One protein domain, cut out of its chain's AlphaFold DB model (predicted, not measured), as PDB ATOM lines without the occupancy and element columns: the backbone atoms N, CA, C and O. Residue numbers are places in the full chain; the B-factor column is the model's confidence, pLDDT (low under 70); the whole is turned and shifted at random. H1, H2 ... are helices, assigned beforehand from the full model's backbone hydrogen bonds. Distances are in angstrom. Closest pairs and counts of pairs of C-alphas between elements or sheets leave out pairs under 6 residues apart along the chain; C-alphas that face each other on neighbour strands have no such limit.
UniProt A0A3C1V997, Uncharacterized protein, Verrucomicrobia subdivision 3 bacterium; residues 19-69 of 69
ATOM      1  N   ALA A  19     124.047 110.445 194.658       87.12
ATOM      2  CA  ALA A  19     123.220 111.631 194.470       87.12
ATOM      3  C   ALA A  19     123.019 111.963 192.981       87.12
ATOM      4  O   ALA A  19     121.894 112.240 192.557       87.12
ATOM      5  N   ASP A  20     124.081 111.873 192.177       85.31
ATOM      6  CA  ASP A  20     124.003 112.095 190.728       85.31
ATOM      7  C   ASP A  20     123.157 111.021 190.046       85.31
ATOM      8  O   ASP A  20     122.336 111.326 189.178       85.31
ATOM      9  N   TRP A  21     123.288 109.770 190.493       84.88
ATOM     10  CA  TRP A  21     122.464 108.668 190.013       84.88
ATOM     11  C   TRP A  21     120.977 108.883 190.316       84.88
ATOM     12  O   TRP A  21     120.144 108.750 189.414       84.88
ATOM     13  N   LEU A  22     120.626 109.274 191.546       87.25
ATOM     14  CA  LEU A  22     119.244 109.587 191.928       87.25
ATOM     15  C   LEU A  22     118.680 110.755 191.114       87.25
ATOM     16  O   LEU A  22     117.569 110.665 190.581       87.25
ATOM     17  N   LYS A  23     119.461 111.827 190.953       86.69
ATOM     18  CA  LYS A  23     119.091 112.992 190.139       86.69
ATOM     19  C   LYS A  23     118.834 112.597 188.682       86.69
ATOM     20  O   LYS A  23     117.813 112.982 188.111       86.69
ATOM     21  N   GLY A  24     119.712 111.775 188.106       86.94
ATOM     22  CA  GLY A  24     119.551 111.193 186.773       86.94
ATOM     23  C   GLY A  24     118.284 110.357 186.635       86.94
ATOM     24  O   GLY A  24     117.504 110.528 185.693       86.94
ATOM     25  N   ARG A  25     118.045 109.479 187.611       87.31
ATOM     26  CA  ARG A  25     116.882 108.594 187.641       87.31
ATOM     27  C   ARG A  25     115.566 109.373 187.692       87.31
ATOM     28  O   ARG A  25     114.650 109.021 186.946       87.31
ATOM     29  N   ARG A  26     115.480 110.427 188.514       87.81
ATOM     30  CA  ARG A  26     114.306 111.317 188.588       87.81
ATOM     31  C   ARG A  26     114.060 112.046 187.270       87.81
ATOM     32  O   ARG A  26     112.980 111.909 186.706       87.81
ATOM     33  N   ALA A  27     115.077 112.699 186.708       87.50
ATOM     34  CA  ALA A  27     114.932 113.441 185.453       87.50
ATOM     35  C   ALA A  27     114.502 112.543 184.278       87.50
ATOM     36  O   ALA A  27     113.639 112.911 183.474       87.50
ATOM     37  N   ARG A  28     115.060 111.324 184.191       85.62
ATOM     38  CA  ARG A  28     114.629 110.331 183.197       85.62
ATOM     39  C   ARG A  28     113.175 109.925 183.419       85.62
ATOM     40  O   ARG A  28     112.444 109.749 182.444       85.62
ATOM     41  N   ARG A  29     112.750 109.757 184.675       87.31
ATOM     42  CA  ARG A  29     111.375 109.373 185.009       87.31
ATOM     43  C   ARG A  29     110.374 110.449 184.597       87.31
ATOM     44  O   ARG A  29     109.418 110.111 183.907       87.31
ATOM     45  N   GLU A  30     110.630 111.698 184.965       87.31
ATOM     46  CA  GLU A  30     109.802 112.854 184.597       87.31
ATOM     47  C   GLU A  30     109.686 112.977 183.076       87.31
ATOM     48  O   GLU A  30     108.589 113.043 182.533       87.31
ATOM     49  N   SER A  31     110.818 112.885 182.371       87.75
ATOM     50  CA  SER A  31     110.835 112.944 180.905       87.75
ATOM     51  C   SER A  31     110.058 111.785 180.267       87.75
ATOM     52  O   SER A  31     109.342 111.983 179.292       87.75
ATOM     53  N   SER A  32     110.157 110.571 180.823       85.81
ATOM     54  CA  SER A  32     109.425 109.403 180.304       85.81
ATOM     55  C   SER A  32     107.911 109.545 180.488       85.81
ATOM     56  O   SER A  32     107.148 109.115 179.624       85.81
ATOM     57  N   GLN A  33     107.477 110.164 181.592       86.50
ATOM     58  CA  GLN A  33     106.061 110.394 181.898       86.50
ATOM     59  C   GLN A  33     105.379 111.365 180.927       86.50
ATOM     60  O   GLN A  33     104.169 111.270 180.739       86.50
ATOM     61  N   LEU A  34     106.142 112.250 180.272       86.75
ATOM     62  CA  LEU A  34     105.614 113.134 179.226       86.75
ATOM     63  C   LEU A  34     105.183 112.368 177.966       86.75
ATOM     64  O   LEU A  34     104.338 112.849 177.218       86.75
ATOM     65  N   VAL A  35     105.772 111.196 177.720       86.88
ATOM     66  CA  VAL A  35     105.541 110.405 176.500       86.88
ATOM     67  C   VAL A  35     104.606 109.225 176.762       86.88
ATOM     68  O   VAL A  35     103.868 108.812 175.870       86.88
ATOM     69  N   ALA A  36     104.618 108.665 177.974       85.12
ATOM     70  CA  ALA A  36     103.779 107.527 178.318       85.12
ATOM     71  C   ALA A  36     103.415 107.493 179.813       85.12
ATOM     72  O   ALA A  36     104.215 107.897 180.658       85.12
ATOM     73  N   PRO A  37     102.233 106.958 180.175       81.44
ATOM     74  CA  PRO A  37     101.817 106.866 181.568       81.44
ATOM     75  C   PRO A  37     102.739 105.936 182.365       81.44
ATOM     76  O   PRO A  37     103.300 104.981 181.831       81.44
ATOM     77  N   GLY A  38     102.843 106.160 183.678       78.19
ATOM     78  CA  GLY A  38     103.693 105.340 184.552       78.19
ATOM     79  C   GLY A  38     103.353 103.844 184.523       78.19
ATOM     80  O   GLY A  38     104.227 102.992 184.651       78.19
ATOM     81  N   VAL A  39     102.089 103.495 184.279       79.56
ATOM     82  CA  VAL A  39     101.654 102.102 184.140       79.56
ATOM     83  C   VAL A  39     101.262 101.821 182.691       79.56
ATOM     84  O   VAL A  39     100.114 102.002 182.295       79.56
ATOM     85  N   ILE A  40     102.211 101.312 181.903       78.56
ATOM     86  CA  ILE A  40     101.957 100.827 180.539       78.56
ATOM     87  C   ILE A  40     101.684  99.326 180.606       78.56
ATOM     88  O   ILE A  40     102.564  98.484 180.425       78.56
ATOM     89  N   ARG A  41     100.447  98.966 180.945       82.62
ATOM     90  CA  ARG A  41     100.016  97.571 181.039       82.62
ATOM     91  C   ARG A  41      98.749  97.381 180.227       82.62
ATOM     92  O   ARG A  41      97.763  98.072 180.437       82.62
ATOM     93  N   ARG A  42      98.751  96.378 179.343       84.00
ATOM     94  CA  ARG A  42      97.512  95.837 178.760       84.00
ATOM     95  C   ARG A  42      96.513  95.502 179.872       84.00
ATOM     96  O   ARG A  42      96.935  95.016 180.927       84.00
ATOM     97  N   LYS A  43      95.226  95.741 179.613       85.00
ATOM     98  CA  LYS A  43      94.141  95.422 180.555       85.00
ATOM     99  C   LYS A  43      94.085  93.922 180.854       85.00
ATOM    100  O   LYS A  43      93.883  93.547 182.000       85.00
ATOM    101  N   THR A  44      94.332  93.093 179.842       90.75
ATOM    102  CA  THR A  44      94.296  91.631 179.940       90.75
ATOM    103  C   THR A  44      95.413  90.976 179.121       90.75
ATOM    104  O   THR A  44      95.994  91.586 178.214       90.75
ATOM    105  N   SER A  45      95.745  89.733 179.465       89.81
ATOM    106  CA  SER A  45      96.687  88.869 178.747       89.81
ATOM    107  C   SER A  45      96.377  87.388 179.001       89.81
ATOM    108  O   SER A  45      95.872  87.011 180.057       89.81
ATOM    109  N   SER A  46      96.743  86.517 178.056       94.38
ATOM    110  CA  SER A  46      96.649  85.056 178.222       94.38
ATOM    111  C   SER A  46      97.482  84.522 179.398       94.38
ATOM    112  O   SER A  46      97.242  83.427 179.895       94.38
ATOM    113  N   SER A  47      98.454  85.303 179.878       91.88
ATOM    114  CA  SER A  47      99.315  84.958 181.012       91.88
ATOM    115  C   SER A  47      98.824  85.495 182.360       91.88
ATOM    116  O   SER A  47      99.534  85.339 183.356       91.88
ATOM    117  N   ASP A  48      97.646  86.121 182.432       92.44
ATOM    118  CA  ASP A  48      97.186  86.821 183.640       92.44
ATOM    119  C   ASP A  48      97.119  85.918 184.862       92.44
ATOM    120  O   ASP A  48      97.564  86.323 185.931       92.44
ATOM    121  N   ARG A  49      96.677  84.666 184.703       92.94
ATOM    122  CA  ARG A  49      96.669  83.686 185.800       92.94
ATOM    123  C   ARG A  49      98.056  83.528 186.429       92.94
ATOM    124  O   ARG A  49      98.187  83.510 187.649       92.94
ATOM    125  N   ARG A  50      99.098  83.423 185.595       93.69
ATOM    126  CA  ARG A  50     100.487  83.274 186.052       93.69
ATOM    127  C   ARG A  50     101.002  84.565 186.679       93.69
ATOM    128  O   ARG A  50     101.602  84.512 187.745       93.69
ATOM    129  N   LEU A  51     100.766  85.706 186.032       89.81
ATOM    130  CA  LEU A  51     101.248  87.005 186.508       89.81
ATOM    131  C   LEU A  51     100.611  87.372 187.851       89.81
ATOM    132  O   LEU A  51     101.334  87.667 188.793       89.81
ATOM    133  N   LYS A  52      99.288  87.230 187.979       91.50
ATOM    134  CA  LYS A  52      98.566  87.449 189.239       91.50
ATOM    135  C   LYS A  52      99.072  86.567 190.367       91.50
ATOM    136  O   LYS A  52      99.270  87.053 191.472       91.50
ATOM    137  N   LYS A  53      99.358  85.292 190.089       93.94
ATOM    138  CA  LYS A  53      99.951  84.396 191.088       93.94
ATOM    139  C   LYS A  53     101.327  84.880 191.566       93.94
ATOM    140  O   LYS A  53     101.626  84.752 192.745       93.94
ATOM    141  N   LEU A  54     102.152  85.417 190.666       92.94
ATOM    142  CA  LEU A  54     103.494  85.909 190.997       92.94
ATOM    143  C   LEU A  54     103.480  87.241 191.756       92.94
ATOM    144  O   LEU A  54     104.407  87.506 192.513       92.94
ATOM    145  N   PHE A  55     102.456  88.075 191.558       88.56
ATOM    146  CA  PHE A  55     102.392  89.415 192.143       88.56
ATOM    147  C   PHE A  55     101.141  89.620 193.011       88.56
ATOM    148  O   PHE A  55     100.443  90.612 192.854       88.56
ATOM    149  N   ASN A  56     100.844  88.699 193.933       88.75
ATOM    150  CA  ASN A  56      99.787  88.847 194.954       88.75
ATOM    151  C   ASN A  56      98.416  89.305 194.413       88.75
ATOM    152  O   ASN A  56      97.747  90.147 195.003       88.75
ATOM    153  N   GLY A  57      98.000  88.760 193.272       87.19
ATOM    154  CA  GLY A  57      96.735  89.100 192.614       87.19
ATOM    155  C   GLY A  57      96.845  90.198 191.550       87.19
ATOM    156  O   GLY A  57      95.926  90.344 190.742       87.19
ATOM    157  N   GLU A  58      97.978  90.898 191.476       87.50
ATOM    158  CA  GLU A  58      98.252  91.948 190.496       87.50
ATOM    159  C   GLU A  58      98.964  91.427 189.249       87.50
ATOM    160  O   GLU A  58      99.663  90.422 189.244       87.50
ATOM    161  N   ARG A  59      98.844  92.140 188.130       86.69
ATOM    162  CA  ARG A  59      99.502  91.723 186.875       86.69
ATOM    163  C   ARG A  59     101.006  92.047 186.828       86.69
ATOM    164  O   ARG A  59     101.659  91.803 185.813       86.69
ATOM    165  N   GLY A  60     101.544  92.646 187.886       87.38
ATOM    166  CA  GLY A  60     102.913  93.141 187.987       87.38
ATOM    167  C   GLY A  60     103.113  93.968 189.253       87.38
ATOM    168  O   GLY A  60     102.143  94.390 189.875       87.38
ATOM    169  N   LEU A  61     104.369  94.257 189.598       85.88
ATOM    170  CA  LEU A  61     104.689  95.144 190.720       85.88
ATOM    171  C   LEU A  61     104.077  96.545 190.533       85.88
ATOM    172  O   LEU A  61     103.984  97.032 189.398       85.88
ATOM    173  N   PRO A  62     103.683  97.235 191.615       81.69
ATOM    174  CA  PRO A  62     103.220  98.611 191.517       81.69
ATOM    175  C   PRO A  62     104.311  99.489 190.895       81.69
ATOM    176  O   PRO A  62     105.505  99.301 191.131       81.69
ATOM    177  N   PHE A  63     103.902 100.442 190.062       83.25
ATOM    178  CA  PHE A  63     104.847 101.408 189.520       83.25
ATOM    179  C   PHE A  63     105.285 102.358 190.635       83.25
ATOM    180  O   PHE A  63     104.444 103.012 191.247       83.25
ATOM    181  N   THR A  64     106.588 102.420 190.916       83.44
ATOM    182  CA  THR A  64     107.136 103.316 191.943       83.44
ATOM    183  C   THR A  64     106.861 104.771 191.552       83.44
ATOM    184  O   THR A  64     107.317 105.166 190.478       83.44
ATOM    185  N   PRO A  65     106.153 105.568 192.371       82.25
ATOM    186  CA  PRO A  65     105.941 106.992 192.114       82.25
ATOM    187  C   PRO A  65     107.261 107.765 192.042       82.25
ATOM    188  O   PRO A  65     108.252 107.356 192.654       82.25
ATOM    189  N   THR A  66     107.284 108.867 191.290       80.94
ATOM    190  CA  THR A  66     108.496 109.682 191.099       80.94
ATOM    191  C   THR A  66     108.963 110.301 192.417       80.94
ATOM    192  O   THR A  66     110.159 110.421 192.645       80.94
ATOM    193  N   GLU A  67     108.033 110.595 193.325       81.94
ATOM    194  CA  GLU A  67     108.274 111.168 194.654       81.94
ATOM    195  C   GLU A  67     108.987 110.189 195.600       81.94
ATOM    196  O   GLU A  67     109.553 110.601 196.607       81.94
ATOM    197  N   LYS A  68     108.945 108.884 195.289       80.62
ATOM    198  CA  LYS A  68     109.602 107.813 196.058       80.62
ATOM    199  C   LYS A  68     110.951 107.382 195.468       80.62
ATOM    200  O   LYS A  68     111.553 106.441 195.984       80.62
ATOM    201  N   LEU A  69     111.378 108.002 194.365       75.38
ATOM    202  CA  LEU A  69     112.733 107.874 193.818       75.38
ATOM    203  C   LEU A  69     113.636 108.876 194.513       75.38
ATOM    204  O   LEU A  69     114.802 108.540 194.764       75.38
TER     205      LEU A  69
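Overview. This is residues 19 to 69 of the 69 residues of an uncharacterized protein of Verrucomicrobia subdivision 3 bacterium (UniProt A0A3C1V997). Two helices stand at opposite ends of a loose, elongated loop of chain: the longer H1 at one end, the short H2 at the other. Residues 34 to 47 lead from H1 across to H2, and residues 55 to 69 fold back toward H1, leaving an open middle. The printed part has 51 residues with two named helices, H1 then H2, and no named strand; its class is all helix, with 22 residues, under half, in named elements. It is loose, with a radius of gyration of the C-alphas of 14.0 A, and spans 39 by 22 by 14 A.

Along the chain. H1, residues 19 to 33, is 21.3 A long, from C-alpha 19 at (123.220, 111.631, 194.470). H2, residues 48 to 54, is 9.7 A long and ends with C-alpha 54 at (103.494, 85.909, 190.997).

Arrangement. H1 and H2 are apart, with no C-alpha of the one within 8 A of the other. A long link of 14 residues joins them. In H1 and H2 every O i to N i+4 pair is within hydrogen-bond range.

Size, cuts and confidence. The C-alphas farthest apart, of Ala 19 and Ser 46, are separated by 40.9 A. The printed part has no cut, and no printed residue is under 70 in pLDDT.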